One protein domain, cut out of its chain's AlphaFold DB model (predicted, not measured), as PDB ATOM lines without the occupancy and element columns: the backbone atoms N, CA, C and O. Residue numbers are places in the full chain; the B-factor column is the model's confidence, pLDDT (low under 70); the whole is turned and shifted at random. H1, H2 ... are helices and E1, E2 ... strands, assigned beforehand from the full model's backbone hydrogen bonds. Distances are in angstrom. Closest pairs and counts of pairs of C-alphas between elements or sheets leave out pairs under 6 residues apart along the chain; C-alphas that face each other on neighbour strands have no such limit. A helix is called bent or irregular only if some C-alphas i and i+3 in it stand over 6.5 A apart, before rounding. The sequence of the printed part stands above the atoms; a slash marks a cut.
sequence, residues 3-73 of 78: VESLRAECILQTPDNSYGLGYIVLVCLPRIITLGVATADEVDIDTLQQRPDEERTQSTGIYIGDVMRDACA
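What this domain is: This is residues 3 to 73 of the 78 residues of an uncharacterized protein of Pseudomonas syringae pv. tomato (strain ATCC BAA-871 / DC3000) (UniProt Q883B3). Picture a wide, flat V: one arm is a long ribbon of the two strands E1 and E2, and the other is a loose group of four helices, in which H1 leads away from the ribbon and H2, H3 and H4 follow one another back on one side of it. The arms join through the stretches 14 to 20 and 59 to 62, and both ends of the printed part lie together at the far end of the ribbon. The printed part has 71 residues with four named helices and two named strands, in the order E1, H1, H2, H3, H4, E2; the sheet, in the order E1 - E2, is antiparallel. The class is mixed, helices and strands, and the whole is loose, with a radius of gyration of the C-alphas of 15.3 A and spans of 43 by 37 by 15 A.

How they stand to each other: Begin at E1, residues 3 to 13, and set beside it E2, residues 63 to 73: they are antiparallel neighbours at 165 degrees. Look at N 7 and O 70, 2.9 A apart, and at N 13 and O 63, 2.8 A apart, both within hydrogen-bond range. E2 bends by 54 degrees at residue 66. Next comes H1, residues 21 to 34, irregular where C-alphas 27 and 30 are 7.5 A apart. H2, residues 40 to 43, is close to H1 but not clearly touching; their closest C-alphas, of Ile 33 and Ala 40, are 7.1 A apart. H3, residues 45 to 48, touches H1 at residues 21 to 26 alone, the closest C-alphas being those of Gly 22 and Leu 48, 5.2 A apart. H4, residues 50 to 58, is near H1, with 7 pairs of C-alphas within 10 A. H2 and H3 meet only through their link, as do H3 and H4. Among the pairs that are apart are H1 and E2, and E1 and H4. In H4 every O i to N i+4 pair is within hydrogen-bond range, in H1 8 of 10 are, and H2 and H3 are too short for such a pair.

Where its parts are: Find C-alpha 3 at (11.749, 26.089, -4.609); from there E1 runs 29.7 A to C-alpha 13. H1 starts at C-alpha 21, at (-14.710, 12.610, 3.809), and covers 19.4 A. H2 covers 5.2 A, H3 4.9 A and H4 12.2 A. E2 covers 30.1 A and ends at C-alpha 73, at (13.685, 22.505, -3.148).

The domain as a whole: The two C-alphas farthest apart, of Glu 4 and Asp 46, are 43.0 A apart, while those of Val 3 and Ala 73 are 4.3 A apart. The printed part has no cut and no long link. The model's mean pLDDT over the printed part is 91.3, and no printed residue is under 70.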
ATOM      1  N   VAL A   3      12.606  27.128  -4.015       88.44
ATOM      2  CA  VAL A   3      11.749  26.089  -4.609       88.44
ATOM      3  C   VAL A   3      12.146  25.923  -6.077       88.44
ATOM      4  O   VAL A   3      12.176  26.903  -6.815       88.44
ATOM      5  N   GLU A   4      12.481  24.701  -6.483       91.94
ATOM      6  CA  GLU A   4      12.884  24.363  -7.853       91.94
ATOM      7  C   GLU A   4      11.681  23.978  -8.718       91.94
ATOM      8  O   GLU A   4      11.636  24.312  -9.900       91.94
ATOM      9  N   SER A   5      10.696  23.291  -8.136       91.25
ATOM     10  CA  SER A   5       9.470  22.908  -8.832       91.25
ATOM     11  C   SER A   5       8.274  22.840  -7.888       91.25
ATOM     12  O   SER A   5       8.405  22.583  -6.688       91.25
ATOM     13  N   LEU A   6       7.099  23.083  -8.467       92.19
ATOM     14  CA  LEU A   6       5.803  22.962  -7.817       92.19
ATOM     15  C   LEU A   6       4.887  22.142  -8.727       92.19
ATOM     16  O   LEU A   6       4.743  22.464  -9.907       92.19
ATOM     17  N   ARG A   7       4.243  21.118  -8.172       93.44
ATOM     18  CA  ARG A   7       3.155  20.383  -8.819       93.44
ATOM     19  C   ARG A   7       1.911  20.502  -7.955       93.44
ATOM     20  O   ARG A   7       1.991  20.390  -6.737       93.44
ATOM     21  N   ALA A   8       0.775  20.751  -8.592       92.62
ATOM     22  CA  ALA A   8      -0.519  20.722  -7.937       92.62
ATOM     23  C   ALA A   8      -1.456  19.818  -8.731       92.62
ATOM     24  O   ALA A   8      -1.579  19.958  -9.948       92.62
ATOM     25  N   GLU A   9      -2.109  18.907  -8.029       93.81
ATOM     26  CA  GLU A   9      -3.146  18.030  -8.559       93.81
ATOM     27  C   GLU A   9      -4.416  18.236  -7.762       93.81
ATOM     28  O   GLU A   9      -4.370  18.547  -6.573       93.81
ATOM     29  N   CYS A  10      -5.555  18.064  -8.423       91.62
ATOM     30  CA  CYS A  10      -6.835  18.178  -7.758       91.62
ATOM     31  C   CYS A  10      -7.821  17.128  -8.251       91.62
ATOM     32  O   CYS A  10      -7.756  16.687  -9.400       91.62
ATOM     33  N   ILE A  11      -8.732  16.745  -7.361       88.56
ATOM     34  CA  ILE A  11      -9.857  15.871  -7.682       88.56
ATOM     35  C   ILE A  11     -11.081  16.754  -7.904       88.56
ATOM     36  O   ILE A  11     -11.513  17.468  -6.996       88.56
ATOM     37  N   LEU A  12     -11.639  16.695  -9.113       87.94
ATOM     38  CA  LEU A  12     -12.921  17.320  -9.419       87.94
ATOM     39  C   LEU A  12     -14.045  16.409  -8.937       87.94
ATOM     40  O   LEU A  12     -14.110  15.239  -9.311       87.94
ATOM     41  N   GLN A  13     -14.926  16.967  -8.121       87.44
ATOM     42  CA  GLN A  13     -16.119  16.301  -7.637       87.44
ATOM     43  C   GLN A  13     -17.332  16.804  -8.410       87.44
ATOM     44  O   GLN A  13     -17.515  18.008  -8.607       87.44
ATOM     45  N   THR A  14     -18.147  15.859  -8.862       87.00
ATOM     46  CA  THR A  14     -19.410  16.117  -9.554       87.00
ATOM     47  C   THR A  14     -20.583  15.772  -8.633       87.00
ATOM     48  O   THR A  14     -20.401  15.045  -7.650       87.00
ATOM     49  N   PRO A  15     -21.807  16.220  -8.958       84.81
ATOM     50  CA  PRO A  15     -23.003  15.846  -8.203       84.81
ATOM     51  C   PRO A  15     -23.269  14.335  -8.142       84.81
ATOM     52  O   PRO A  15     -24.006  13.892  -7.267       84.81
ATOM     53  N   ASP A  16     -22.636  13.534  -9.004       85.50
ATOM     54  CA  ASP A  16     -22.826  12.079  -9.072       85.50
ATOM     55  C   ASP A  16     -21.683  11.281  -8.421       85.50
ATOM     56  O   ASP A  16     -21.808  10.075  -8.225       85.50
ATOM     57  N   ASN A  17     -20.570  11.933  -8.067       84.38
ATOM     58  CA  ASN A  17     -19.425  11.274  -7.445       84.38
ATOM     59  C   ASN A  17     -19.374  11.580  -5.945       84.38
ATOM     60  O   ASN A  17     -19.102  12.709  -5.537       84.38
ATOM     61  N   SER A  18     -19.646  10.578  -5.111       82.12
ATOM     62  CA  SER A  18     -19.550  10.711  -3.656       82.12
ATOM     63  C   SER A  18     -18.095  10.810  -3.198       82.12
ATOM     64  O   SER A  18     -17.235  10.077  -3.691       82.12
ATOM     65  N   TYR A  19     -17.836  11.638  -2.186       86.19
ATOM     66  CA  TYR A  19     -16.528  11.756  -1.548       86.19
ATOM     67  C   TYR A  19     -16.595  11.292  -0.089       86.19
ATOM     68  O   TYR A  19     -17.381  11.810   0.703       86.19
ATOM     69  N   GLY A  20     -15.771  10.307   0.272       89.31
ATOM     70  CA  GLY A  20     -15.793   9.647   1.583       89.31
ATOM     71  C   GLY A  20     -15.116  10.430   2.712       89.31
ATOM     72  O   GLY A  20     -14.366   9.837   3.488       89.31
ATOM     73  N   LEU A  21     -15.338  11.747   2.800       90.56
ATOM     74  CA  LEU A  21     -14.710  12.610   3.809       90.56
ATOM     75  C   LEU A  21     -14.995  12.133   5.234       90.56
ATOM     76  O   LEU A  21     -14.075  12.032   6.043       90.56
ATOM     77  N   GLY A  22     -16.255  11.813   5.539       94.06
ATOM     78  CA  GLY A  22     -16.663  11.389   6.876       94.06
ATOM     79  C   GLY A  22     -15.939  10.119   7.312       94.06
ATOM     80  O   GLY A  22     -15.452  10.042   8.436       94.06
ATOM     81  N   TYR A  23     -15.755   9.164   6.397       94.44
ATOM     82  CA  TYR A  23     -14.985   7.950   6.675       94.44
ATOM     83  C   TYR A  23     -13.498   8.240   6.938       94.44
ATOM     84  O   TYR A  23     -12.921   7.699   7.882       94.44
ATOM     85  N   ILE A  24     -12.868   9.114   6.143       94.00
ATOM     86  CA  ILE A  24     -11.465   9.511   6.355       94.00
ATOM     87  C   ILE A  24     -11.305  10.152   7.736       94.00
ATOM     88  O   ILE A  24     -10.392   9.800   8.487       94.00
ATOM     89  N   VAL A  25     -12.206  11.070   8.090       95.50
ATOM     90  CA  VAL A  25     -12.182  11.743   9.390       95.50
ATOM     91  C   VAL A  25     -12.438  10.753  10.521       95.50
ATOM     92  O   VAL A  25     -11.730  10.827  11.517       95.50
ATOM     93  N   LEU A  26     -13.344   9.782  10.361       95.69
ATOM     94  CA  LEU A  26     -13.616   8.743  11.362       95.69
ATOM     95  C   LEU A  26     -12.350   7.951  11.698       95.69
ATOM     96  O   LEU A  26     -12.011   7.773  12.866       95.69
ATOM     97  N   VAL A  27     -11.617   7.515  10.672       97.12
ATOM     98  CA  VAL A  27     -10.359   6.772  10.843       97.12
ATOM     99  C   VAL A  27      -9.282   7.647  11.495       97.12
ATOM    100  O   VAL A  27      -8.509   7.175  12.329       97.12
ATOM    101  N   CYS A  28      -9.233   8.932  11.146       97.19
ATOM    102  CA  CYS A  28      -8.264   9.886  11.686       97.19
ATOM    103  C   CYS A  28      -8.661  10.484  13.046       97.19
ATOM    104  O   CYS A  28      -7.816  11.115  13.690       97.19
ATOM    105  N   LEU A  29      -9.901  10.290  13.505       97.12
ATOM    106  CA  LEU A  29     -10.479  10.967  14.667       97.12
ATOM    107  C   LEU A  29      -9.629  10.827  15.941       97.12
ATOM    108  O   LEU A  29      -9.372  11.850  16.581       97.12
ATOM    109  N   PRO A  30      -9.082   9.640  16.286       97.56
ATOM    110  CA  PRO A  30      -8.220   9.513  17.460       97.56
ATOM    111  C   PRO A  30      -7.000  10.441  17.405       97.56
ATOM    112  O   PRO A  30      -6.609  11.036  18.411       97.56
ATOM    113  N   ARG A  31      -6.404  10.606  16.218       98.12
ATOM    114  CA  ARG A  31      -5.245  11.480  16.014       98.12
ATOM    115  C   ARG A  31      -5.638  12.955  16.067       98.12
ATOM    116  O   ARG A  31      -4.896  13.736  16.653       98.12
ATOM    117  N   ILE A  32      -6.778  13.323  15.483       97.88
ATOM    118  CA  ILE A  32      -7.320  14.692  15.512       97.88
ATOM    119  C   ILE A  32      -7.506  15.154  16.964       97.88
ATOM    120  O   ILE A  32      -7.004  16.217  17.334       97.88
ATOM    121  N   ILE A  33      -8.125  14.309  17.794       97.81
ATOM    122  CA  ILE A  33      -8.345  14.576  19.221       97.81
ATOM    123  C   ILE A  33      -7.010  14.649  19.972       97.81
ATOM    124  O   ILE A  33      -6.771  15.590  20.723       97.81
ATOM    125  N   THR A  34      -6.105  13.692  19.737       98.25
ATOM    126  CA  THR A  34      -4.786  13.650  20.403       98.25
ATOM    127  C   THR A  34      -3.954  14.905  20.130       98.25
ATOM    128  O   THR A  34      -3.226  15.370  21.003       98.25
ATOM    129  N   LEU A  35      -4.052  15.462  18.921       98.19
ATOM    130  CA  LEU A  35      -3.339  16.679  18.532       98.19
ATOM    131  C   LEU A  35      -4.049  17.968  18.978       98.19
ATOM    132  O   LEU A  35      -3.522  19.049  18.725       98.19
ATOM    133  N   GLY A  36      -5.218  17.875  19.622       97.38
ATOM    134  CA  GLY A  36      -5.991  19.033  20.077       97.38
ATOM    135  C   GLY A  36      -6.563  19.881  18.938       97.38
ATOM    136  O   GLY A  36      -6.786  21.072  19.124       97.38
ATOM    137  N   VAL A  37      -6.756  19.290  17.753       97.88
ATOM    138  CA  VAL A  37      -7.266  20.002  16.569       97.88
ATOM    139  C   VAL A  37      -8.773  20.242  16.675       97.88
ATOM    140  O   VAL A  37      -9.240  21.316  16.313       97.88
ATOM    141  N   ALA A  38      -9.514  19.242  17.154       97.44
ATOM    142  CA  ALA A  38     -10.949  19.305  17.412       97.44
ATOM    143  C   ALA A  38     -11.349  18.209  18.410       97.44
ATOM    144  O   ALA A  38     -10.666  17.185  18.539       97.44
ATOM    145  N   THR A  39     -12.466  18.409  19.097       96.31
ATOM    146  CA  THR A  39     -13.141  17.394  19.915       96.31
ATOM    147  C   THR A  39     -14.064  16.516  19.064       96.31
ATOM    148  O   THR A  39     -14.415  16.867  17.940       96.31
ATOM    149  N   ALA A  40     -14.474  15.357  19.594       93.50
ATOM    150  CA  ALA A  40     -15.421  14.478  18.901       93.50
ATOM    151  C   ALA A  40     -16.768  15.173  18.633       93.50
ATOM    152  O   ALA A  40     -17.310  15.044  17.538       93.50
ATOM    153  N   ASP A  41     -17.250  15.952  19.605       95.38
ATOM    154  CA  ASP A  41     -18.517  16.683  19.508       95.38
ATOM    155  C   ASP A  41     -18.445  17.816  18.475       95.38
ATOM    156  O   ASP A  41     -19.384  18.007  17.710       95.38
ATOM    157  N   GLU A  42     -17.322  18.540  18.392       96.69
ATOM    158  CA  GLU A  42     -17.116  19.562  17.351       96.69
ATOM    159  C   GLU A  42     -17.066  18.960  15.941       96.69
ATOM    160  O   GLU A  42     -17.487  19.600  14.977       96.69
ATOM    161  N   VAL A  43     -16.543  17.737  15.803       95.50
ATOM    162  CA  VAL A  43     -16.503  17.027  14.518       95.50
ATOM    163  C   VAL A  43     -17.897  16.530  14.119       95.50
ATOM    164  O   VAL A  43     -18.239  16.590  12.931       95.50
ATOM    165  N   ASP A  44     -18.689  16.074  15.096       96.06
ATOM    166  CA  ASP A  44     -20.005  15.446  14.914       96.06
ATOM    167  C   ASP A  44     -19.938  14.309  13.879       96.06
ATOM    168  O   ASP A  44     -20.492  14.366  12.778       96.06
ATOM    169  N   ILE A  45     -19.120  13.300  14.203       95.25
ATOM    170  CA  ILE A  45     -18.674  12.292  13.235       95.25
ATOM    171  C   ILE A  45     -19.816  11.440  12.668       95.25
ATOM    172  O   ILE A  45     -19.744  11.015  11.514       95.25
ATOM    173  N   ASP A  46     -20.874  11.236  13.450       94.06
ATOM    174  CA  ASP A  46     -22.013  10.401  13.071       94.06
ATOM    175  C   ASP A  46     -22.834  11.033  11.937       94.06
ATOM    176  O   ASP A  46     -23.386  10.318  11.099       94.06
ATOM    177  N   THR A  47     -22.874  12.368  11.861       95.31
ATOM    178  CA  THR A  47     -23.582  13.109  10.802       95.31
ATOM    179  C   THR A  47     -22.640  13.671   9.737       95.31
ATOM    180  O   THR A  47     -23.086  14.090   8.666       95.31
ATOM    181  N   LEU A  48     -21.324  13.657   9.984       95.31
ATOM    182  CA  LEU A  48     -20.337  14.329   9.143       95.31
ATOM    183  C   LEU A  48     -20.373  13.892   7.677       95.31
ATOM    184  O   LEU A  48     -20.126  14.735   6.828       95.31
ATOM    185  N   GLN A  49     -20.658  12.629   7.346       94.44
ATOM    186  CA  GLN A  49     -20.745  12.211   5.937       94.44
ATOM    187  C   GLN A  49     -22.016  12.735   5.253       94.44
ATOM    188  O   GLN A  49     -21.985  13.086   4.077       94.44
ATOM    189  N   GLN A  50     -23.125  12.821   5.989       94.06
ATOM    190  CA  GLN A  50     -24.412  13.237   5.442       94.06
ATOM    191  C   GLN A  50     -24.397  14.706   5.001       94.06
ATOM    192  O   GLN A  50     -24.905  15.012   3.927       94.06
ATOM    193  N   ARG A  51     -23.770  15.609   5.772       93.19
ATOM    194  CA  ARG A  51     -23.794  17.055   5.467       93.19
ATOM    195  C   ARG A  51     -23.148  17.389   4.105       93.19
ATOM    196  O   ARG A  51     -23.816  18.017   3.289       93.19
ATOM    197  N   PRO A  52     -21.923  16.921   3.778       89.94
ATOM    198  CA  PRO A  52     -21.324  17.126   2.460       89.94
ATOM    199  C   PRO A  52     -22.088  16.436   1.328       89.94
ATOM    200  O   PRO A  52     -22.080  16.932   0.204       89.94
ATOM    201  N   ASP A  53     -22.742  15.299   1.585       90.38
ATOM    202  CA  ASP A  53     -23.566  14.632   0.573       90.38
ATOM    203  C   ASP A  53     -24.844  15.422   0.261       90.38
ATOM    204  O   ASP A  53     -25.214  15.564  -0.909       90.38
ATOM    205  N   GLU A  54     -25.488  16.001   1.273       90.94
ATOM    206  CA  GLU A  54     -26.613  16.920   1.094       90.94
ATOM    207  C   GLU A  54     -26.181  18.187   0.347       90.94
ATOM    208  O   GLU A  54     -26.817  18.570  -0.634       90.94
ATOM    209  N   GLU A  55     -25.056  18.794   0.729       87.88
ATOM    210  CA  GLU A  55     -24.499  19.960   0.033       87.88
ATOM    211  C   GLU A  55     -24.171  19.649  -1.437       87.88
ATOM    212  O   GLU A  55     -24.516  20.415  -2.341       87.88
ATOM    213  N   ARG A  56     -23.544  18.496  -1.698       87.00
ATOM    214  CA  ARG A  56     -23.180  18.041  -3.046       87.00
ATOM    215  C   ARG A  56     -24.404  17.788  -3.917       87.00
ATOM    216  O   ARG A  56     -24.381  18.153  -5.086       87.00
ATOM    217  N   THR A  57     -25.450  17.163  -3.378       85.06
ATOM    218  CA  THR A  57     -26.675  16.841  -4.137       85.06
ATOM    219  C   THR A  57     -27.560  18.062  -4.381       85.06
ATOM    220  O   THR A  57     -28.283  18.103  -5.375       85.06
ATOM    221  N   GLN A  58     -27.486  19.079  -3.520       86.81
ATOM    222  CA  GLN A  58     -28.171  20.361  -3.714       86.81
ATOM    223  C   GLN A  58     -27.404  21.317  -4.641       86.81
ATOM    224  O   GLN A  58     -27.981  22.273  -5.163       86.81
ATOM    225  N   SER A  59     -26.115  21.064  -4.874       79.31
ATOM    226  CA  SER A  59     -25.280  21.826  -5.799       79.31
ATOM    227  C   SER A  59     -25.313  21.224  -7.205       79.31
ATOM    228  O   SER A  59     -25.083  20.036  -7.404       79.31
ATOM    229  N   THR A  60     -25.534  22.055  -8.225       75.44
ATOM    230  CA  THR A  60     -25.397  21.656  -9.640       75.44
ATOM    231  C   THR A  60     -23.978  21.867 -10.181       75.44
ATOM    232  O   THR A  60     -23.713  21.608 -11.355       75.44
ATOM    233  N   GLY A  61     -23.061  22.367  -9.345       81.62
ATOM    234  CA  GLY A  61     -21.704  22.741  -9.730       81.62
ATOM    235  C   GLY A  61     -20.678  21.623  -9.548       81.62
ATOM    236  O   GLY A  61     -20.802  20.761  -8.682       81.62
ATOM    237  N   ILE A  62     -19.614  21.684 -10.347       84.81
ATOM    238  CA  ILE A  62     -18.382  20.923 -10.112       84.81
ATOM    239  C   ILE A  62     -17.564  21.684  -9.067       84.81
ATOM    240  O   ILE A  62     -17.379  22.896  -9.204       84.81
ATOM    241  N   TYR A  63     -17.047  20.994  -8.053       85.56
ATOM    242  CA  TYR A  63     -16.147  21.588  -7.060       85.56
ATOM    243  C   TYR A  63     -14.830  20.817  -6.968       85.56
ATOM    244  O   TYR A  63     -14.711  19.684  -7.433       85.56
ATOM    245  N   ILE A  64     -13.812  21.450  -6.390       86.94
ATOM    246  CA  ILE A  64     -12.530  20.804  -6.109       86.94
ATOM    247  C   ILE A  64     -12.626  20.157  -4.727       86.94
ATOM    248  O   ILE A  64     -12.782  20.874  -3.742       86.94
ATOM    249  N   GLY A  65     -12.546  18.828  -4.665       83.69
ATOM    250  CA  GLY A  65     -12.581  18.080  -3.406       83.69
ATOM    251  C   GLY A  65     -11.221  18.087  -2.714       83.69
ATOM    252  O   GLY A  65     -11.027  18.775  -1.719       83.69
ATOM    253  N   ASP A  66     -10.265  17.360  -3.289       85.69
ATOM    254  CA  ASP A  66      -8.894  17.296  -2.785       85.69
ATOM    255  C   ASP A  66      -7.943  18.114  -3.647       85.69
ATOM    256  O   ASP A  66      -8.063  18.145  -4.875       85.69
ATOM    257  N   VAL A  67      -6.949  18.719  -2.995       89.94
ATOM    258  CA  VAL A  67      -5.803  19.347  -3.653       89.94
ATOM    259  C   VAL A  67      -4.527  18.813  -3.027       89.94
ATOM    260  O   VAL A  67      -4.250  19.061  -1.855       89.94
ATOM    261  N   MET A  68      -3.718  18.136  -3.831       88.31
ATOM    262  CA  MET A  68      -2.362  17.753  -3.462       88.31
ATOM    263  C   MET A  68      -1.380  18.775  -4.028       88.31
ATOM    264  O   MET A  68      -1.521  19.217  -5.170       88.31
ATOM    265  N   ARG A  69      -0.382  19.164  -3.230       88.12
ATOM    266  CA  ARG A  69       0.700  20.051  -3.667       88.12
ATOM    267  C   ARG A  69       2.044  19.469  -3.274       88.12
ATOM    268  O   ARG A  69       2.311  19.295  -2.090       88.12
ATOM    269  N   ASP A  70       2.901  19.292  -4.266       89.12
ATOM    270  CA  ASP A  70       4.287  18.890  -4.081       89.12
ATOM    271  C   ASP A  70       5.199  20.074  -4.388       89.12
ATOM    272  O   ASP A  70       5.136  20.658  -5.473       89.12
ATOM    273  N   ALA A  71       6.062  20.424  -3.434       92.12
ATOM    274  CA  ALA A  71       7.095  21.437  -3.606       92.12
ATOM    275  C   ALA A  71       8.470  20.796  -3.404       92.12
ATOM    276  O   ALA A  71       8.758  20.244  -2.342       92.12
ATOM    277  N   CYS A  72       9.331  20.891  -4.417       90.44
ATOM    278  CA  CYS A  72      10.709  20.419  -4.341       90.44
ATOM    279  C   CYS A  72      11.658  21.610  -4.206       90.44
ATOM    280  O   CYS A  72      11.514  22.614  -4.906       90.44
ATOM    281  N   ALA A  73      12.641  21.507  -3.315       91.75
ATOM    282  CA  ALA A  73      13.685  22.505  -3.148       91.75
ATOM    283  C   ALA A  73      15.029  21.819  -2.923       91.75
ATOM    284  O   ALA A  73      15.123  20.813  -2.215       91.75
TER     285      ALA A  73